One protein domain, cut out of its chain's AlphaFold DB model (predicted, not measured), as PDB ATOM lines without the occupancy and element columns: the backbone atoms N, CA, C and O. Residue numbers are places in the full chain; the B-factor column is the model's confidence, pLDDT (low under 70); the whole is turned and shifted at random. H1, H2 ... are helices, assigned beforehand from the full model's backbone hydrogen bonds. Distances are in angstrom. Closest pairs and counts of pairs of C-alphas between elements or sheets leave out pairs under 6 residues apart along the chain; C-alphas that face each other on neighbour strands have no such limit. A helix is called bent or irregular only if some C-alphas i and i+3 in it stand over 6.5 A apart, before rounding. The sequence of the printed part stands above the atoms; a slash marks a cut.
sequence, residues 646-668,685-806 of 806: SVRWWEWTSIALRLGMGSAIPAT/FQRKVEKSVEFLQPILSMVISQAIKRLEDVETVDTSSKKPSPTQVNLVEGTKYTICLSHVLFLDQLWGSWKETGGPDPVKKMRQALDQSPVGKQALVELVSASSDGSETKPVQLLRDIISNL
ATOM      1  N   SER A 646     -27.384 -32.905   4.199       63.47
ATOM      2  CA  SER A 646     -27.174 -34.359   4.163       63.47
ATOM      3  C   SER A 646     -28.494 -35.126   4.245       63.47
ATOM      4  O   SER A 646     -28.601 -36.247   3.744       63.47
ATOM      5  N   VAL A 647     -29.510 -34.518   4.855       61.00
ATOM      6  CA  VAL A 647     -30.864 -35.046   4.890       61.00
ATOM      7  C   VAL A 647     -31.487 -34.733   3.537       61.00
ATOM      8  O   VAL A 647     -31.362 -33.621   3.027       61.00
ATOM      9  N   ARG A 648     -32.138 -35.723   2.920       83.31
ATOM     10  CA  ARG A 648     -32.923 -35.595   1.680       83.31
ATOM     11  C   ARG A 648     -34.126 -34.673   1.919       83.31
ATOM     12  O   ARG A 648     -35.270 -35.102   1.940       83.31
ATOM     13  N   TRP A 649     -33.859 -33.401   2.185       92.44
ATOM     14  CA  TRP A 649     -34.800 -32.453   2.769       92.44
ATOM     15  C   TRP A 649     -36.016 -32.250   1.865       92.44
ATOM     16  O   TRP A 649     -37.141 -32.183   2.350       92.44
ATOM     17  N   TRP A 650     -35.794 -32.252   0.549       92.62
ATOM     18  CA  TRP A 650     -36.836 -32.134  -0.464       92.62
ATOM     19  C   TRP A 650     -37.806 -33.328  -0.458       92.62
ATOM     20  O   TRP A 650     -38.966 -33.161  -0.825       92.62
ATOM     21  N   GLU A 651     -37.389 -34.512   0.007       91.25
ATOM     22  CA  GLU A 651     -38.261 -35.684   0.175       91.25
ATOM     23  C   GLU A 651     -39.253 -35.440   1.321       91.25
ATOM     24  O   GLU A 651     -40.462 -35.591   1.147       91.25
ATOM     25  N   TRP A 652     -38.774 -34.942   2.460       93.38
ATOM     26  CA  TRP A 652     -39.624 -34.601   3.606       93.38
ATOM     27  C   TRP A 652     -40.508 -33.381   3.343       93.38
ATOM     28  O   TRP A 652     -41.687 -33.378   3.699       93.38
ATOM     29  N   THR A 653     -39.986 -32.377   2.638       94.62
ATOM     30  CA  THR A 653     -40.788 -31.243   2.166       94.62
ATOM     31  C   THR A 653     -41.862 -31.705   1.182       94.62
ATOM     32  O   THR A 653     -42.983 -31.202   1.221       94.62
ATOM     33  N   SER A 654     -41.586 -32.713   0.346       92.31
ATOM     34  CA  SER A 654     -42.609 -33.297  -0.529       92.31
ATOM     35  C   SER A 654     -43.763 -33.915   0.261       92.31
ATOM     36  O   SER A 654     -44.926 -33.721  -0.096       92.31
ATOM     37  N   ILE A 655     -43.455 -34.599   1.367       91.94
ATOM     38  CA  ILE A 655     -44.451 -35.177   2.274       91.94
ATOM     39  C   ILE A 655     -45.264 -34.059   2.930       91.94
ATOM     40  O   ILE A 655     -46.493 -34.106   2.887       91.94
ATOM     41  N   ALA A 656     -44.602 -33.022   3.448       95.25
ATOM     42  CA  ALA A 656     -45.260 -31.845   4.009       95.25
ATOM     43  C   ALA A 656     -46.259 -31.213   3.028       95.25
ATOM     44  O   ALA A 656     -47.429 -31.023   3.362       95.25
ATOM     45  N   LEU A 657     -45.826 -30.946   1.793       93.38
ATOM     46  CA  LEU A 657     -46.677 -30.354   0.762       93.38
ATOM     47  C   LEU A 657     -47.897 -31.229   0.461       93.38
ATOM     48  O   LEU A 657     -49.006 -30.710   0.375       93.38
ATOM     49  N   ARG A 658     -47.732 -32.553   0.353       91.25
ATOM     50  CA  ARG A 658     -48.858 -33.472   0.107       91.25
ATOM     51  C   ARG A 658     -49.843 -33.511   1.274       91.25
ATOM     52  O   ARG A 658     -51.047 -33.404   1.043       91.25
ATOM     53  N   LEU A 659     -49.347 -33.641   2.505       92.31
ATOM     54  CA  LEU A 659     -50.184 -33.675   3.711       92.31
ATOM     55  C   LEU A 659     -50.979 -32.376   3.871       92.31
ATOM     56  O   LEU A 659     -52.190 -32.395   4.102       92.31
ATOM     57  N   GLY A 660     -50.313 -31.238   3.689       93.25
ATOM     58  CA  GLY A 660     -50.953 -29.942   3.827       93.25
ATOM     59  C   GLY A 660     -51.913 -29.599   2.689       93.25
ATOM     60  O   GLY A 660     -52.995 -29.084   2.953       93.25
ATOM     61  N   MET A 661     -51.610 -29.976   1.442       89.94
ATOM     62  CA  MET A 661     -52.562 -29.823   0.333       89.94
ATOM     63  C   MET A 661     -53.814 -30.689   0.528       89.94
ATOM     64  O   MET A 661     -54.924 -30.225   0.260       89.94
ATOM     65  N   GLY A 662     -53.655 -31.914   1.042       88.25
ATOM     66  CA  GLY A 662     -54.774 -32.800   1.367       88.25
ATOM     67  C   GLY A 662     -55.666 -32.279   2.501       88.25
ATOM     68  O   GLY A 662     -56.880 -32.468   2.457       88.25
ATOM     69  N   SER A 663     -55.094 -31.591   3.496       87.56
ATOM     70  CA  SER A 663     -55.840 -31.038   4.639       87.56
ATOM     71  C   SER A 663     -56.421 -29.640   4.388       87.56
ATOM     72  O   SER A 663     -57.529 -29.344   4.845       87.56
ATOM     73  N   ALA A 664     -55.734 -28.783   3.625       83.88
ATOM     74  CA  ALA A 664     -56.196 -27.430   3.296       83.88
ATOM     75  C   ALA A 664     -57.503 -27.437   2.482       83.88
ATOM     76  O   ALA A 664     -58.355 -26.543   2.614       83.88
ATOM     77  N   ILE A 665     -57.683 -28.472   1.659       77.75
ATOM     78  CA  ILE A 665     -58.833 -28.649   0.777       77.75
ATOM     79  C   ILE A 665     -59.546 -29.937   1.188       77.75
ATOM     80  O   ILE A 665     -59.370 -30.972   0.547       77.75
ATOM     81  N   PRO A 666     -60.368 -29.906   2.255       72.00
ATOM     82  CA  PRO A 666     -61.146 -31.076   2.622       72.00
ATOM     83  C   PRO A 666     -61.989 -31.495   1.417       72.00
ATOM     84  O   PRO A 666     -62.624 -30.637   0.787       72.00
ATOM     85  N   ALA A 667     -61.978 -32.797   1.110       65.06
ATOM     86  CA  ALA A 667     -62.792 -33.435   0.079       65.06
ATOM     87  C   ALA A 667     -64.275 -33.188   0.394       65.06
ATOM     88  O   ALA A 667     -64.949 -33.965   1.062       65.06
ATOM     89  N   THR A 668     -64.772 -32.016   0.025       56.50
ATOM     90  CA  THR A 668     -66.058 -31.510   0.486       56.50
ATOM     91  C   THR A 668     -67.123 -32.020  -0.462       56.50
ATOM     92  O   THR A 668     -67.492 -31.356  -1.424       56.50
ATOM     93  N   PHE A 685     -64.595 -23.148  -6.699       81.81
ATOM     94  CA  PHE A 685     -63.308 -23.181  -7.402       81.81
ATOM     95  C   PHE A 685     -62.343 -22.086  -6.923       81.81
ATOM     96  O   PHE A 685     -61.228 -22.393  -6.519       81.81
ATOM     97  N   GLN A 686     -62.781 -20.822  -6.909       82.62
ATOM     98  CA  GLN A 686     -61.958 -19.688  -6.477       82.62
ATOM     99  C   GLN A 686     -61.520 -19.836  -5.013       82.62
ATOM    100  O   GLN A 686     -60.360 -19.606  -4.694       82.62
ATOM    101  N   ARG A 687     -62.408 -20.326  -4.140       84.88
ATOM    102  CA  ARG A 687     -62.065 -20.602  -2.739       84.88
ATOM    103  C   ARG A 687     -61.009 -21.707  -2.597       84.88
ATOM    104  O   ARG A 687     -60.170 -21.631  -1.706       84.88
ATOM    105  N   LYS A 688     -61.051 -22.747  -3.443       85.06
ATOM    106  CA  LYS A 688     -60.027 -23.806  -3.466       85.06
ATOM    107  C   LYS A 688     -58.682 -23.269  -3.978       85.06
ATOM    108  O   LYS A 688     -57.655 -23.590  -3.385       85.06
ATOM    109  N   VAL A 689     -58.692 -22.418  -5.011       83.88
ATOM    110  CA  VAL A 689     -57.496 -21.705  -5.506       83.88
ATOM    111  C   VAL A 689     -56.872 -20.886  -4.376       83.88
ATOM    112  O   VAL A 689     -55.714 -21.106  -4.043       83.88
ATOM    113  N   GLU A 690     -57.654 -20.008  -3.742       87.06
ATOM    114  CA  GLU A 690     -57.198 -19.122  -2.661       87.06
ATOM    115  C   GLU A 690     -56.578 -19.909  -1.508       87.06
ATOM    116  O   GLU A 690     -55.443 -19.640  -1.134       87.06
ATOM    117  N   LYS A 691     -57.251 -20.961  -1.029       89.81
ATOM    118  CA  LYS A 691     -56.711 -21.833   0.025       89.81
ATOM    119  C   LYS A 691     -55.414 -22.537  -0.370       89.81
ATOM    120  O   LYS A 691     -54.537 -22.707   0.469       89.81
ATOM    121  N   SER A 692     -55.300 -22.968  -1.628       88.44
ATOM    122  CA  SER A 692     -54.075 -23.606  -2.124       88.44
ATOM    123  C   SER A 692     -52.912 -22.615  -2.128       88.44
ATOM    124  O   SER A 692     -51.811 -22.957  -1.709       88.44
ATOM    125  N   VAL A 693     -53.163 -21.382  -2.573       87.25
ATOM    126  CA  VAL A 693     -52.169 -20.301  -2.592       87.25
ATOM    127  C   VAL A 693     -51.768 -19.918  -1.167       87.25
ATOM    128  O   VAL A 693     -50.579 -19.911  -0.862       87.25
ATOM    129  N   GLU A 694     -52.745 -19.680  -0.287       89.69
ATOM    130  CA  GLU A 694     -52.538 -19.353   1.133       89.69
ATOM    131  C   GLU A 694     -51.696 -20.411   1.858       89.69
ATOM    132  O   GLU A 694     -50.899 -20.067   2.730       89.69
ATOM    133  N   PHE A 695     -51.846 -21.685   1.486       92.44
ATOM    134  CA  PHE A 695     -51.066 -22.785   2.046       92.44
ATOM    135  C   PHE A 695     -49.656 -22.901   1.440       92.44
ATOM    136  O   PHE A 695     -48.672 -22.987   2.174       92.44
ATOM    137  N   LEU A 696     -49.541 -22.929   0.108       89.00
ATOM    138  CA  LEU A 696     -48.272 -23.198  -0.582       89.00
ATOM    139  C   LEU A 696     -47.288 -22.029  -0.480       89.00
ATOM    140  O   LEU A 696     -46.083 -22.247  -0.359       89.00
ATOM    141  N   GLN A 697     -47.786 -20.792  -0.540       87.69
ATOM    142  CA  GLN A 697     -46.946 -19.600  -0.630       87.69
ATOM    143  C   GLN A 697     -45.991 -19.440   0.570       87.69
ATOM    144  O   GLN A 697     -44.794 -19.272   0.328       87.69
ATOM    145  N   PRO A 698     -46.434 -19.539   1.842       90.94
ATOM    146  CA  PRO A 698     -45.528 -19.418   2.985       90.94
ATOM    147  C   PRO A 698     -44.461 -20.518   3.034       90.94
ATOM    148  O   PRO A 698     -43.324 -20.252   3.417       90.94
ATOM    149  N   ILE A 699     -44.804 -21.746   2.627       92.69
ATOM    150  CA  ILE A 699     -43.862 -22.873   2.624       92.69
ATOM    151  C   ILE A 699     -42.789 -22.667   1.556       92.69
ATOM    152  O   ILE A 699     -41.604 -22.809   1.851       92.69
ATOM    153  N   LEU A 700     -43.184 -22.295   0.334       89.25
ATOM    154  CA  LEU A 700     -42.242 -22.024  -0.754       89.25
ATOM    155  C   LEU A 700     -41.296 -20.869  -0.414       89.25
ATOM    156  O   LEU A 700     -40.092 -20.997  -0.609       89.25
ATOM    157  N   SER A 701     -41.836 -19.783   0.143       86.25
ATOM    158  CA  SER A 701     -41.054 -18.632   0.604       86.25
ATOM    159  C   SER A 701     -39.979 -19.036   1.619       86.25
ATOM    160  O   SER A 701     -38.797 -18.704   1.474       86.25
ATOM    161  N   MET A 702     -40.378 -19.824   2.620       92.81
ATOM    162  CA  MET A 702     -39.486 -20.324   3.662       92.81
ATOM    163  C   MET A 702     -38.410 -21.262   3.098       92.81
ATOM    164  O   MET A 702     -37.232 -21.073   3.398       92.81
ATOM    165  N   VAL A 703     -38.786 -22.210   2.233       90.94
ATOM    166  CA  VAL A 703     -37.841 -23.138   1.587       90.94
ATOM    167  C   VAL A 703     -36.811 -22.381   0.752       90.94
ATOM    168  O   VAL A 703     -35.618 -22.638   0.892       90.94
ATOM    169  N   ILE A 704     -37.244 -21.431  -0.081       86.94
ATOM    170  CA  ILE A 704     -36.343 -20.642  -0.933       86.94
ATOM    171  C   ILE A 704     -35.387 -19.814  -0.068       86.94
ATOM    172  O   ILE A 704     -34.174 -19.876  -0.261       86.94
ATOM    173  N   SER A 705     -35.916 -19.091   0.922       87.19
ATOM    174  CA  SER A 705     -35.110 -18.239   1.805       87.19
ATOM    175  C   SER A 705     -34.056 -19.042   2.568       87.19
ATOM    176  O   SER A 705     -32.897 -18.637   2.668       87.19
ATOM    177  N   GLN A 706     -34.438 -20.212   3.079       90.12
ATOM    178  CA  GLN A 706     -33.538 -21.060   3.844       90.12
ATOM    179  C   GLN A 706     -32.530 -21.796   2.947       90.12
ATOM    180  O   GLN A 706     -31.382 -21.967   3.355       90.12
ATOM    181  N   ALA A 707     -32.905 -22.174   1.720       89.44
ATOM    182  CA  ALA A 707     -31.969 -22.723   0.741       89.44
ATOM    183  C   ALA A 707     -30.886 -21.700   0.368       89.44
ATOM    184  O   ALA A 707     -29.706 -22.050   0.360       89.44
ATOM    185  N   ILE A 708     -31.271 -20.439   0.132       87.00
ATOM    186  CA  ILE A 708     -30.340 -19.333  -0.149       87.00
ATOM    187  C   ILE A 708     -29.368 -19.150   1.017       87.00
ATOM    188  O   ILE A 708     -28.160 -19.245   0.819       87.00
ATOM    189  N   LYS A 709     -29.888 -19.002   2.241       88.44
ATOM    190  CA  LYS A 709     -29.061 -18.851   3.446       88.44
ATOM    191  C   LYS A 709     -28.039 -19.984   3.597       88.44
ATOM    192  O   LYS A 709     -26.879 -19.751   3.911       88.44
ATOM    193  N   ARG A 710     -28.453 -21.230   3.350       87.88
ATOM    194  CA  ARG A 710     -27.563 -22.396   3.455       87.88
ATOM    195  C   ARG A 710     -26.512 -22.447   2.354       87.88
ATOM    196  O   ARG A 710     -25.418 -22.943   2.599       87.88
ATOM    197  N   LEU A 711     -26.829 -21.971   1.155       86.44
ATOM    198  CA  LEU A 711     -25.843 -21.859   0.084       86.44
ATOM    199  C   LEU A 711     -24.775 -20.824   0.424       86.44
ATOM    200  O   LEU A 711     -23.595 -21.119   0.257       86.44
ATOM    201  N   GLU A 712     -25.183 -19.678   0.975       86.31
ATOM    202  CA  GLU A 712     -24.262 -18.654   1.478       86.31
ATOM    203  C   GLU A 712     -23.349 -19.225   2.574       86.31
ATOM    204  O   GLU A 712     -22.132 -19.049   2.513       86.31
ATOM    205  N   ASP A 713     -23.904 -19.987   3.528       85.75
ATOM    206  CA  ASP A 713     -23.126 -20.634   4.593       85.75
ATOM    207  C   ASP A 713     -22.062 -21.599   4.029       85.75
ATOM    208  O   ASP A 713     -20.930 -21.633   4.516       85.75
ATOM    209  N   VAL A 714     -22.396 -22.374   2.990       83.25
ATOM    210  CA  VAL A 714     -21.497 -23.385   2.400       83.25
ATOM    211  C   VAL A 714     -20.381 -22.746   1.570       83.25
ATOM    212  O   VAL A 714     -19.241 -23.204   1.627       83.25
ATOM    213  N   GLU A 715     -20.666 -21.666   0.843       70.94
ATOM    214  CA  GLU A 715     -19.656 -20.967   0.036       70.94
ATOM    215  C   GLU A 715     -18.558 -20.303   0.865       70.94
ATOM    216  O   GLU A 715     -17.425 -20.183   0.401       70.94
ATOM    217  N   THR A 716     -18.851 -19.903   2.106       70.19
ATOM    218  CA  THR A 716     -17.813 -19.339   2.985       70.19
ATOM    219  C   THR A 716     -16.703 -20.334   3.331       70.19
ATOM    220  O   THR A 716     -15.635 -19.916   3.783       70.19
ATOM    221  N   VAL A 717     -16.936 -21.633   3.115       65.19
ATOM    222  CA  VAL A 717     -16.021 -22.711   3.501       65.19
ATOM    223  C   VAL A 717     -15.120 -23.158   2.343       65.19
ATOM    224  O   VAL A 717     -13.978 -23.532   2.603       65.19
ATOM    225  N   ASP A 718     -15.582 -23.090   1.089       61.78
ATOM    226  CA  ASP A 718     -14.893 -23.696  -0.062       61.78
ATOM    227  C   ASP A 718     -14.922 -22.789  -1.306       61.78
ATOM    228  O   ASP A 718     -15.780 -22.905  -2.177       61.78
ATOM    229  N   THR A 719     -13.992 -21.831  -1.377       60.72
ATOM    230  CA  THR A 719     -13.886 -20.882  -2.504       60.72
ATOM    231  C   THR A 719     -12.921 -21.330  -3.604       60.72
ATOM    232  O   THR A 719     -12.782 -20.625  -4.607       60.72
ATOM    233  N   SER A 720     -12.235 -22.466  -3.434       66.81
ATOM    234  CA  SER A 720     -11.197 -22.935  -4.363       66.81
ATOM    235  C   SER A 720     -11.712 -23.853  -5.470       66.81
ATOM    236  O   SER A 720     -11.118 -23.861  -6.547       66.81
ATOM    237  N   SER A 721     -12.800 -24.601  -5.254       69.00
ATOM    238  CA  SER A 721     -13.294 -25.566  -6.241       69.00
ATOM    239  C   SER A 721     -14.208 -24.906  -7.292       69.00
ATOM    240  O   SER A 721     -15.137 -24.162  -6.979       69.00
ATOM    241  N   LYS A 722     -13.950 -25.166  -8.588       74.75
ATOM    242  CA  LYS A 722     -14.849 -24.748  -9.689       74.75
ATOM    243  C   LYS A 722     -16.121 -25.623  -9.748       74.75
ATOM    244  O   LYS A 722     -17.131 -25.182 -10.302       74.75
ATOM    245  N   LYS A 723     -16.081 -26.848  -9.201       81.12
ATOM    246  CA  LYS A 723     -17.193 -27.820  -9.189       81.12
ATOM    247  C   LYS A 723     -18.093 -27.608  -7.958       81.12
ATOM    248  O   LYS A 723     -17.571 -27.424  -6.864       81.12
ATOM    249  N   PRO A 724     -19.432 -27.667  -8.090       80.94
ATOM    250  CA  PRO A 724     -20.327 -27.519  -6.951       80.94
ATOM    251  C   PRO A 724     -20.222 -28.729  -6.012       80.94
ATOM    252  O   PRO A 724     -20.198 -29.888  -6.442       80.94
ATOM    253  N   SER A 725     -20.219 -28.458  -4.709       84.06
ATOM    254  CA  SER A 725     -20.245 -29.496  -3.680       84.06
ATOM    255  C   SER A 725     -21.564 -30.293  -3.711       84.06
ATOM    256  O   SER A 725     -22.612 -29.755  -4.094       84.06
ATOM    257  N   PRO A 726     -21.571 -31.554  -3.229       84.44
ATOM    258  CA  PRO A 726     -22.789 -32.361  -3.083       84.44
ATOM    259  C   PRO A 726     -23.941 -31.624  -2.387       84.44
ATOM    260  O   PRO A 726     -25.101 -31.711  -2.791       84.44
ATOM    261  N   THR A 727     -23.597 -30.867  -1.349       86.44
ATOM    262  CA  THR A 727     -24.521 -30.058  -0.559       86.44
ATOM    263  C   THR A 727     -25.158 -28.944  -1.387       86.44
ATOM    264  O   THR A 727     -26.379 -28.791  -1.356       86.44
ATOM    265  N   GLN A 728     -24.357 -28.186  -2.146       86.31
ATOM    266  CA  GLN A 728     -24.865 -27.109  -3.002       86.31
ATOM    267  C   GLN A 728     -25.804 -27.661  -4.075       86.31
ATOM    268  O   GLN A 728     -26.908 -27.144  -4.249       86.31
ATOM    269  N   VAL A 729     -25.407 -28.756  -4.730       87.00
ATOM    270  CA  VAL A 729     -26.242 -29.448  -5.721       87.00
ATOM    271  C   VAL A 729     -27.577 -29.882  -5.105       87.00
ATOM    272  O   VAL A 729     -28.632 -29.631  -5.686       87.00
ATOM    273  N   ASN A 730     -27.562 -30.486  -3.913       88.06
ATOM    274  CA  ASN A 730     -28.780 -30.943  -3.236       88.06
ATOM    275  C   ASN A 730     -29.717 -29.785  -2.838       88.06
ATOM    276  O   ASN A 730     -30.938 -29.916  -2.923       88.06
ATOM    277  N   LEU A 731     -29.171 -28.635  -2.433       89.62
ATOM    278  CA  LEU A 731     -29.963 -27.438  -2.127       89.62
ATOM    279  C   LEU A 731     -30.619 -26.854  -3.387       89.62
ATOM    280  O   LEU A 731     -31.822 -26.584  -3.381       89.62
ATOM    281  N   VAL A 732     -29.866 -26.706  -4.481       86.56
ATOM    282  CA  VAL A 732     -30.379 -26.149  -5.745       86.56
ATOM    283  C   VAL A 732     -31.429 -27.072  -6.364       86.56
ATOM    284  O   VAL A 732     -32.567 -26.657  -6.597       86.56
ATOM    285  N   GLU A 733     -31.082 -28.340  -6.588       86.31
ATOM    286  CA  GLU A 733     -31.972 -29.301  -7.247       86.31
ATOM    287  C   GLU A 733     -33.175 -29.663  -6.363       86.31
ATOM    288  O   GLU A 733     -34.298 -29.774  -6.856       86.31
ATOM    289  N   GLY A 734     -32.993 -29.753  -5.039       89.94
ATOM    290  CA  GLY A 734     -34.099 -29.945  -4.098       89.94
ATOM    291  C   GLY A 734     -35.095 -28.778  -4.087       89.94
ATOM    292  O   GLY A 734     -36.306 -28.987  -3.958       89.94
ATOM    293  N   THR A 735     -34.614 -27.547  -4.292       88.00
ATOM    294  CA  THR A 735     -35.473 -26.356  -4.393       88.00
ATOM    295  C   THR A 735     -36.269 -26.368  -5.691       88.00
ATOM    296  O   THR A 735     -37.494 -26.222  -5.641       88.00
ATOM    297  N   LYS A 736     -35.621 -26.648  -6.834       82.44
ATOM    298  CA  LYS A 736     -36.314 -26.854  -8.122       82.44
ATOM    299  C   LYS A 736     -37.423 -27.888  -7.991       82.44
ATOM    300  O   LYS A 736     -38.564 -27.641  -8.381       82.44
ATOM    301  N   TYR A 737     -37.088 -29.028  -7.393       85.12
ATOM    302  CA  TYR A 737     -38.017 -30.124  -7.176       85.12
ATOM    303  C   TYR A 737     -39.225 -29.702  -6.338       85.12
ATOM    304  O   TYR A 737     -40.365 -29.972  -6.716       85.12
ATOM    305  N   THR A 738     -38.991 -28.999  -5.228       87.88
ATOM    306  CA  THR A 738     -40.050 -28.536  -4.321       87.88
ATOM    307  C   THR A 738     -41.001 -27.553  -5.013       87.88
ATOM    308  O   THR A 738     -42.223 -27.660  -4.862       87.88
ATOM    309  N   ILE A 739     -40.461 -26.631  -5.814       82.44
ATOM    310  CA  ILE A 739     -41.248 -25.677  -6.609       82.44
ATOM    311  C   ILE A 739     -42.088 -26.418  -7.655       82.44
ATOM    312  O   ILE A 739     -43.307 -26.230  -7.710       82.44
ATOM    313  N   CYS A 740     -41.464 -27.310  -8.432       79.56
ATOM    314  CA  CYS A 740     -42.150 -28.099  -9.455       79.56
ATOM    315  C   CYS A 740     -43.272 -28.953  -8.854       79.56
ATOM    316  O   CYS A 740     -44.388 -28.968  -9.371       79.56
ATOM    317  N   LEU A 741     -43.009 -29.628  -7.733       83.56
ATOM    318  CA  LEU A 741     -44.017 -30.415  -7.028       83.56
ATOM    319  C   LEU A 741     -45.176 -29.542  -6.540       83.56
ATOM    320  O   LEU A 741     -46.332 -29.920  -6.709       83.56
ATOM    321  N   SER A 742     -44.887 -28.378  -5.961       84.25
ATOM    322  CA  SER A 742     -45.930 -27.455  -5.500       84.25
ATOM    323  C   SER A 742     -46.827 -27.012  -6.654       84.25
ATOM    324  O   SER A 742     -48.047 -26.965  -6.501       84.25
ATOM    325  N   HIS A 743     -46.237 -26.764  -7.828       79.38
ATOM    326  CA  HIS A 743     -46.989 -26.468  -9.042       79.38
ATOM    327  C   HIS A 743     -47.888 -27.637  -9.457       79.38
ATOM    328  O   HIS A 743     -49.082 -27.448  -9.673       79.38
ATOM    329  N   VAL A 744     -47.346 -28.857  -9.501       77.88
ATOM    330  CA  VAL A 744     -48.108 -30.064  -9.859       77.88
ATOM    331  C   VAL A 744     -49.267 -30.303  -8.890       77.88
ATOM    332  O   VAL A 744     -50.381 -30.571  -9.333       77.88
ATOM    333  N   LEU A 745     -49.042 -30.174  -7.579       81.75
ATOM    334  CA  LEU A 745     -50.099 -30.329  -6.574       81.75
ATOM    335  C   LEU A 745     -51.175 -29.251  -6.718       81.75
ATOM    336  O   LEU A 745     -52.359 -29.552  -6.603       81.75
ATOM    337  N   PHE A 746     -50.779 -28.009  -7.000       81.38
ATOM    338  CA  PHE A 746     -51.720 -26.931  -7.282       81.38
ATOM    339  C   PHE A 746     -52.583 -27.254  -8.511       81.38
ATOM    340  O   PHE A 746     -53.810 -27.203  -8.426       81.38
ATOM    341  N   LEU A 747     -51.963 -27.658  -9.624       77.12
ATOM    342  CA  LEU A 747     -52.663 -28.026 -10.858       77.12
ATOM    343  C   LEU A 747     -53.620 -29.205 -10.665       77.12
ATOM    344  O   LEU A 747     -54.752 -29.148 -11.146       77.12
ATOM    345  N   ASP A 748     -53.206 -30.242  -9.936       77.31
ATOM    346  CA  ASP A 748     -54.047 -31.409  -9.655       77.31
ATOM    347  C   ASP A 748     -55.326 -31.013  -8.896       77.31
ATOM    348  O   ASP A 748     -56.435 -31.429  -9.249       77.31
ATOM    349  N   GLN A 749     -55.209 -30.093  -7.934       79.00
ATOM    350  CA  GLN A 749     -56.366 -29.554  -7.216       79.00
ATOM    351  C   GLN A 749     -57.286 -28.717  -8.107       79.00
ATOM    352  O   GLN A 749     -58.518 -28.830  -8.014       79.00
ATOM    353  N   LEU A 750     -56.718 -27.892  -8.994       75.44
ATOM    354  CA  LEU A 750     -57.508 -27.151  -9.981       75.44
ATOM    355  C   LEU A 750     -58.265 -28.106 -10.902       75.44
ATOM    356  O   LEU A 750     -59.451 -27.898 -11.170       75.44
ATOM    357  N   TRP A 751     -57.598 -29.172 -11.338       75.75
ATOM    358  CA  TRP A 751     -58.156 -30.169 -12.238       75.75
ATOM    359  C   TRP A 751     -59.303 -30.957 -11.599       75.75
ATOM    360  O   TRP A 751     -60.372 -31.084 -12.203       75.75
ATOM    361  N   GLY A 752     -59.129 -31.428 -10.360       75.44
ATOM    362  CA  GLY A 752     -60.187 -32.102  -9.602       75.44
ATOM    363  C   GLY A 752     -61.413 -31.206  -9.409       75.44
ATOM    364  O   GLY A 752     -62.539 -31.596  -9.716       75.44
ATOM    365  N   SER A 753     -61.187 -29.952  -9.017       71.94
ATOM    366  CA  SER A 753     -62.249 -28.952  -8.820       71.94
ATOM    367  C   SER A 753     -62.985 -28.593 -10.109       71.94
ATOM    368  O   SER A 753     -64.184 -28.298 -10.109       71.94
ATOM    369  N   TRP A 754     -62.267 -28.595 -11.228       71.44
ATOM    370  CA  TRP A 754     -62.858 -28.357 -12.532       71.44
ATOM    371  C   TRP A 754     -63.802 -29.493 -12.942       71.44
ATOM    372  O   TRP A 754     -64.942 -29.210 -13.328       71.44
ATOM    373  N   LYS A 755     -63.373 -30.757 -12.797       70.94
ATOM    374  CA  LYS A 755     -64.208 -31.934 -13.110       70.94
ATOM    375  C   LYS A 755     -65.548 -31.909 -12.373       70.94
ATOM    376  O   LYS A 755     -66.554 -32.329 -12.931       70.94
ATOM    377  N   GLU A 756     -65.563 -31.390 -11.148       74.00
ATOM    378  CA  GLU A 756     -66.767 -31.288 -10.318       74.00
ATOM    379  C   GLU A 756     -67.730 -30.176 -10.767       74.00
ATOM    380  O   GLU A 756     -68.942 -30.314 -10.615       74.00
ATOM    381  N   THR A 757     -67.221 -29.059 -11.302       68.06
ATOM    382  CA  THR A 757     -68.019 -27.827 -11.469       68.06
ATOM    383  C   THR A 757     -68.578 -27.601 -12.875       68.06
ATOM    384  O   THR A 757     -69.511 -26.810 -13.014       68.06
ATOM    385  N   GLY A 758     -68.042 -28.251 -13.917       66.88
ATOM    386  CA  GLY A 758     -68.612 -28.251 -15.281       66.88
ATOM    387  C   GLY A 758     -68.868 -26.868 -15.912       66.88
ATOM    388  O   GLY A 758     -69.701 -26.741 -16.809       66.88
ATOM    389  N   GLY A 759     -68.211 -25.811 -15.420       61.44
ATOM    390  CA  GLY A 759     -68.574 -24.426 -15.729       61.44
ATOM    391  C   GLY A 759     -68.204 -23.960 -17.150       61.44
ATOM    392  O   GLY A 759     -67.248 -24.468 -17.740       61.44
ATOM    393  N   PRO A 760     -68.910 -22.947 -17.695       52.91
ATOM    394  CA  PRO A 760     -68.563 -22.342 -18.978       52.91
ATOM    395  C   PRO A 760     -67.224 -21.588 -18.885       52.91
ATOM    396  O   PRO A 760     -66.995 -20.838 -17.937       52.91
ATOM    397  N   ASP A 761     -66.375 -21.771 -19.899       67.56
ATOM    398  CA  ASP A 761     -65.046 -21.153 -20.081       67.56
ATOM    399  C   ASP A 761     -63.932 -21.633 -19.113       67.56
ATOM    400  O   ASP A 761     -63.441 -20.876 -18.267       67.56
ATOM    401  N   PRO A 762     -63.503 -22.906 -19.236       61.91
ATOM    402  CA  PRO A 762     -62.479 -23.498 -18.372       61.91
ATOM    403  C   PRO A 762     -61.102 -22.854 -18.549       61.91
ATOM    404  O   PRO A 762     -60.380 -22.664 -17.576       61.91
ATOM    405  N   VAL A 763     -60.760 -22.452 -19.774       57.44
ATOM    406  CA  VAL A 763     -59.448 -21.885 -20.106       57.44
ATOM    407  C   VAL A 763     -59.239 -20.548 -19.403       57.44
ATOM    408  O   VAL A 763     -58.173 -20.312 -18.839       57.44
ATOM    409  N   LYS A 764     -60.262 -19.685 -19.373       67.69
ATOM    410  CA  LYS A 764     -60.163 -18.387 -18.698       67.69
ATOM    411  C   LYS A 764     -59.984 -18.528 -17.185       67.69
ATOM    412  O   LYS A 764     -59.162 -17.820 -16.610       67.69
ATOM    413  N   LYS A 765     -60.725 -19.442 -16.546       67.19
ATOM    414  CA  LYS A 765     -60.597 -19.705 -15.100       67.19
ATOM    415  C   LYS A 765     -59.258 -20.346 -14.751       67.19
ATOM    416  O   LYS A 765     -58.644 -19.945 -13.770       67.19
ATOM    417  N   MET A 766     -58.796 -21.288 -15.572       63.69
ATOM    418  CA  MET A 766     -57.484 -21.915 -15.419       63.69
ATOM    419  C   MET A 766     -56.368 -20.875 -15.549       63.69
ATOM    420  O   MET A 766     -55.510 -20.805 -14.680       63.69
ATOM    421  N   ARG A 767     -56.424 -19.999 -16.564       66.06
ATOM    422  CA  ARG A 767     -55.465 -18.895 -16.736       66.06
ATOM    423  C   ARG A 767     -55.474 -17.947 -15.536       66.06
ATOM    424  O   ARG A 767     -54.421 -17.651 -14.997       66.06
ATOM    425  N   GLN A 768     -56.653 -17.543 -15.061       69.81
ATOM    426  CA  GLN A 768     -56.766 -16.689 -13.876       69.81
ATOM    427  C   GLN A 768     -56.209 -17.360 -12.607       69.81
ATOM    428  O   GLN A 768     -55.611 -16.679 -11.780       69.81
ATOM    429  N   ALA A 769     -56.395 -18.673 -12.446       68.62
ATOM    430  CA  ALA A 769     -55.821 -19.432 -11.337       68.62
ATOM    431  C   ALA A 769     -54.295 -19.573 -11.467       68.62
ATOM    432  O   ALA A 769     -53.584 -19.431 -10.477       68.62
ATOM    433  N   LEU A 770     -53.781 -19.782 -12.682       65.88
ATOM    434  CA  LEU A 770     -52.345 -19.789 -12.976       65.88
ATOM    435  C   LEU A 770     -51.700 -18.424 -12.702       65.88
ATOM    436  O   LEU A 770     -50.632 -18.374 -12.102       65.88
ATOM    437  N   ASP A 771     -52.378 -17.317 -13.018       68.19
ATOM    438  CA  ASP A 771     -51.924 -15.952 -12.697       68.19
ATOM    439  C   ASP A 771     -51.861 -15.666 -11.181       68.19
ATOM    440  O   ASP A 771     -51.239 -14.681 -10.751       68.19
ATOM    441  N   GLN A 772     -52.559 -16.490 -10.391       70.62
ATOM    442  CA  GLN A 772     -52.579 -16.496  -8.924       70.62
ATOM    443  C   GLN A 772     -51.667 -17.582  -8.335       70.62
ATOM    444  O   GLN A 772     -51.537 -17.650  -7.116       70.62
ATOM    445  N   SER A 773     -51.037 -18.415  -9.172       72.75
ATOM    446  CA  SER A 773     -50.154 -19.489  -8.726       72.75
ATOM    447  C   SER A 773     -49.037 -18.919  -7.847       72.75
ATOM    448  O   SER A 773     -48.370 -17.957  -8.250       72.75
ATOM    449  N   PRO A 774     -48.768 -19.531  -6.681       64.69
ATOM    450  CA  PRO A 774     -47.708 -19.078  -5.784       64.69
ATOM    451  C   PRO A 774     -46.317 -19.195  -6.436       64.69
ATOM    452  O   PRO A 774     -45.394 -18.475  -6.063       64.69
ATOM    453  N   VAL A 775     -46.193 -20.047  -7.461       64.12
ATOM    454  CA  VAL A 775     -44.963 -20.281  -8.230       64.12
ATOM    455  C   VAL A 775     -44.648 -19.119  -9.183       64.12
ATOM    456  O   VAL A 775     -43.493 -18.731  -9.297       64.12
ATOM    457  N   GLY A 776     -45.658 -18.503  -9.809       54.44
ATOM    458  CA  GLY A 776     -45.446 -17.565 -10.924       54.44
ATOM    459  C   GLY A 776     -45.183 -16.099 -10.551       54.44
ATOM    460  O   GLY A 776     -44.776 -15.322 -11.408       54.44
ATOM    461  N   LYS A 777     -45.432 -15.670  -9.304       52.78
ATOM    462  CA  LYS A 777     -45.251 -14.257  -8.888       52.78
ATOM    463  C   LYS A 777     -44.387 -14.060  -7.650       52.78
ATOM    464  O   LYS A 777     -43.611 -13.112  -7.614       52.78
ATOM    465  N   GLN A 778     -44.525 -14.904  -6.633       50.44
ATOM    466  CA  GLN A 778     -43.908 -14.657  -5.328       50.44
ATOM    467  C   GLN A 778     -42.459 -15.157  -5.265       50.44
ATOM    468  O   GLN A 778     -41.599 -14.414  -4.797       50.44
ATOM    469  N   ALA A 779     -42.178 -16.358  -5.792       51.53
ATOM    470  CA  ALA A 779     -40.819 -16.910  -5.849       51.53
ATOM    471  C   ALA A 779     -39.853 -15.924  -6.533       51.53
ATOM    472  O   ALA A 779     -38.798 -15.600  -5.996       51.53
ATOM    473  N   LEU A 780     -40.295 -15.342  -7.652       48.59
ATOM    474  CA  LEU A 780     -39.608 -14.272  -8.375       48.59
ATOM    475  C   LEU A 780     -39.415 -12.989  -7.546       48.59
ATOM    476  O   LEU A 780     -38.332 -12.411  -7.561       48.59
ATOM    477  N   VAL A 781     -40.437 -12.524  -6.819       55.19
ATOM    478  CA  VAL A 781     -40.358 -11.282  -6.026       55.19
ATOM    479  C   VAL A 781     -39.400 -11.420  -4.843       55.19
ATOM    480  O   VAL A 781     -38.601 -10.514  -4.601       55.19
ATOM    481  N   GLU A 782     -39.434 -12.543  -4.128       55.12
ATOM    482  CA  GLU A 782     -38.564 -12.771  -2.970       55.12
ATOM    483  C   GLU A 782     -37.091 -12.913  -3.392       55.12
ATOM    484  O   GLU A 782     -36.223 -12.273  -2.792       55.12
ATOM    485  N   LEU A 783     -36.816 -13.591  -4.514       50.53
ATOM    486  CA  LEU A 783     -35.478 -13.679  -5.129       50.53
ATOM    487  C   LEU A 783     -34.913 -12.341  -5.611       50.53
ATOM    488  O   LEU A 783     -33.702 -12.114  -5.536       50.53
ATOM    489  N   VAL A 784     -35.775 -11.469  -6.142       47.94
ATOM    490  CA  VAL A 784     -35.389 -10.115  -6.568       47.94
ATOM    491  C   VAL A 784     -35.159  -9.216  -5.351       47.94
ATOM    492  O   VAL A 784     -34.298  -8.341  -5.387       47.94
ATOM    493  N   SER A 785     -35.878  -9.436  -4.247       54.25
ATOM    494  CA  SER A 785     -35.729  -8.637  -3.025       54.25
ATOM    495  C   SER A 785     -34.499  -8.993  -2.180       54.25
ATOM    496  O   SER A 785     -33.962  -8.111  -1.516       54.25
ATOM    497  N   ALA A 786     -33.998 -10.232  -2.262       53.03
ATOM    498  CA  ALA A 786     -32.765 -10.667  -1.592       53.03
ATOM    499  C   ALA A 786     -31.472 -10.037  -2.178       53.03
ATOM    500  O   ALA A 786     -30.390 -10.206  -1.632       53.03
ATOM    501  N   SER A 787     -31.585  -9.289  -3.283       41.56
ATOM    502  CA  SER A 787     -30.492  -8.802  -4.148       41.56
ATOM    503  C   SER A 787     -29.905  -7.424  -3.782       41.56
ATOM    504  O   SER A 787     -29.002  -6.928  -4.457       41.56
ATOM    505  N   SER A 788     -30.410  -6.730  -2.758       45.06
ATOM    506  CA  SER A 788     -30.158  -5.281  -2.641       45.06
ATOM    507  C   SER A 788     -28.703  -4.853  -2.380       45.06
ATOM    508  O   SER A 788     -28.420  -3.661  -2.504       45.06
ATOM    509  N   ASP A 789     -27.783  -5.777  -2.078       48.25
ATOM    510  CA  ASP A 789     -26.414  -5.445  -1.647       48.25
ATOM    511  C   ASP A 789     -25.319  -5.597  -2.725       48.25
ATOM    512  O   ASP A 789     -24.163  -5.249  -2.482       48.25
ATOM    513  N   GLY A 790     -25.650  -6.012  -3.956       48.84
ATOM    514  CA  GLY A 790     -24.739  -5.908  -5.112       48.84
ATOM    515  C   GLY A 790     -23.486  -6.803  -5.088       48.84
ATOM    516  O   GLY A 790     -22.636  -6.668  -5.969       48.84
ATOM    517  N   SER A 791     -23.367  -7.721  -4.125       47.12
ATOM    518  CA  SER A 791     -22.336  -8.766  -4.064       47.12
ATOM    519  C   SER A 791     -22.987 -10.147  -4.117       47.12
ATOM    520  O   SER A 791     -23.116 -10.825  -3.102       47.12
ATOM    521  N   GLU A 792     -23.464 -10.546  -5.288       55.66
ATOM    522  CA  GLU A 792     -24.152 -11.829  -5.436       55.66
ATOM    523  C   GLU A 792     -23.185 -12.950  -5.768       55.66
ATOM    524  O   GLU A 792     -22.309 -12.808  -6.625       55.66
ATOM    525  N   THR A 793     -23.353 -14.073  -5.081       61.72
ATOM    526  CA  THR A 793     -22.569 -15.278  -5.321       61.72
ATOM    527  C   THR A 793     -23.156 -16.099  -6.474       61.72
ATOM    528  O   THR A 793     -24.340 -15.991  -6.813       61.72
ATOM    529  N   LYS A 794     -22.322 -16.919  -7.128       63.28
ATOM    530  CA  LYS A 794     -22.714 -17.680  -8.333       63.28
ATOM    531  C   LYS A 794     -23.898 -18.642  -8.102       63.28
ATOM    532  O   LYS A 794     -24.753 -18.698  -8.982       63.28
ATOM    533  N   PRO A 795     -24.013 -19.380  -6.981       57.12
ATOM    534  CA  PRO A 795     -25.132 -20.286  -6.712       57.12
ATOM    535  C   PRO A 795     -26.453 -19.559  -6.465       57.12
ATOM    536  O   PRO A 795     -27.498 -20.045  -6.894       57.12
ATOM    537  N   VAL A 796     -26.418 -18.385  -5.825       62.34
ATOM    538  CA  VAL A 796     -27.608 -17.541  -5.637       62.34
ATOM    539  C   VAL A 796     -28.084 -16.997  -6.984       62.34
ATOM    540  O   VAL A 796     -29.278 -17.053  -7.286       62.34
ATOM    541  N   GLN A 797     -27.151 -16.563  -7.838       67.25
ATOM    542  CA  GLN A 797     -27.467 -16.166  -9.209       67.25
ATOM    543  C   GLN A 797     -28.019 -17.342 -10.029       67.25
ATOM    544  O   GLN A 797     -29.018 -17.178 -10.721       67.25
ATOM    545  N   LEU A 798     -27.434 -18.536  -9.905       61.81
ATOM    546  CA  LEU A 798     -27.898 -19.743 -10.589       61.81
ATOM    547  C   LEU A 798     -29.336 -20.096 -10.176       61.81
ATOM    548  O   LEU A 798     -30.184 -20.291 -11.041       61.81
ATOM    549  N   LEU A 799     -29.639 -20.119  -8.872       61.81
ATOM    550  CA  LEU A 799     -30.999 -20.337  -8.363       61.81
ATOM    551  C   LEU A 799     -31.984 -19.288  -8.871       61.81
ATOM    552  O   LEU A 799     -33.111 -19.634  -9.219       61.81
ATOM    553  N   ARG A 800     -31.562 -18.025  -8.959       64.75
ATOM    554  CA  ARG A 800     -32.384 -16.971  -9.549       64.75
ATOM    555  C   ARG A 800     -32.643 -17.215 -11.028       64.75
ATOM    556  O   ARG A 800     -33.794 -17.131 -11.439       64.75
ATOM    557  N   ASP A 801     -31.612 -17.513 -11.810       61.44
ATOM    558  CA  ASP A 801     -31.744 -17.757 -13.247       61.44
ATOM    559  C   ASP A 801     -32.659 -18.958 -13.504       61.44
ATOM    560  O   ASP A 801     -33.536 -18.911 -14.362       61.44
ATOM    561  N   ILE A 802     -32.510 -20.015 -12.705       55.50
ATOM    562  CA  ILE A 802     -33.367 -21.201 -12.725       55.50
ATOM    563  C   ILE A 802     -34.818 -20.843 -12.402       55.50
ATOM    564  O   ILE A 802     -35.713 -21.217 -13.151       55.50
ATOM    565  N   ILE A 803     -35.067 -20.135 -11.298       55.25
ATOM    566  CA  ILE A 803     -36.432 -19.796 -10.870       55.25
ATOM    567  C   ILE A 803     -37.056 -18.740 -11.789       55.25
ATOM    568  O   ILE A 803     -38.269 -18.688 -11.909       55.25
ATOM    569  N   SER A 804     -36.249 -17.929 -12.472       54.50
ATOM    570  CA  SER A 804     -36.732 -17.023 -13.511       54.50
ATOM    571  C   SER A 804     -37.069 -17.720 -14.828       54.50
ATOM    572  O   SER A 804     -37.798 -17.135 -15.630       54.50
ATOM    573  N   ASN A 805     -36.502 -18.902 -15.082       52.25
ATOM    574  CA  ASN A 805     -36.817 -19.726 -16.250       52.25
ATOM    575  C   ASN A 805     -38.013 -20.665 -16.006       52.25
ATOM    576  O   ASN A 805     -38.685 -21.027 -16.971       52.25
ATOM    577  N   LEU A 806     -38.227 -21.085 -14.752       48.41
ATOM    578  CA  LEU A 806     -39.431 -21.770 -14.261       48.41
ATOM    579  C   LEU A 806     -40.644 -20.832 -14.282       48.41
ATOM    580  O   LEU A 806     -41.748 -21.337 -14.584       48.41
TER     581      LEU A 806
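This is residues 646 to 668 and 685 to 806 of the 806 residues of the protein "Hypothetical protein" of Amphora coffeiformis (UniProt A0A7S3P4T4). An elongated bundle of helices: the long H3 and the bent H2 fold back on each other as its core, H1 packs on one side, and H5 and H6 on another. Residues 716 to 723 stick out at one end. The printed part, 145 residues with six named helices, H1 to H6 in order, is all helix and only just compact, close to loose: radius of gyration of the C-alphas 17.2 A, spans 59 by 30 by 20 A.

H1, residues 649 to 664, begins at C-alpha (-34.800, -32.453, 2.769). H2, residues 685 to 715, assigned as one helix by its hydrogen bonds, is bent, with C-alphas 695 and 698 6.5 A apart; its arms are H2a, 685 to 695, and H2b, 698 to 715. H3, 726 to 757, is 46.2 A long. H4 is residues 762 to 770, H5 is residues 774 to 785, only just irregular with C-alphas 776 and 779 6.9 A apart, and H6 is residues 794 to 805, with C-alpha 805 at (-36.817, -19.726, -16.250).

H2b and H3 form a hairpin, closest C-alphas Ala 707 and Leu 731, 5.9 A. H1 touches H3, closest Trp 650 and Gly 734, 5.0 A. H5 and H6 form another hairpin, closest Leu 783 and Arg 800, 6.3 A. H4 is close to H3 but not clearly touching, 7.5 A. Every O i to N i+4 pair is within hydrogen-bond range except in H5, 5 of 8.

Residues 669 to 684 are not printed; the gap is 11.8 A. No link printed whole is long. Residues 774 to 806 are under pLDDT 70, among others.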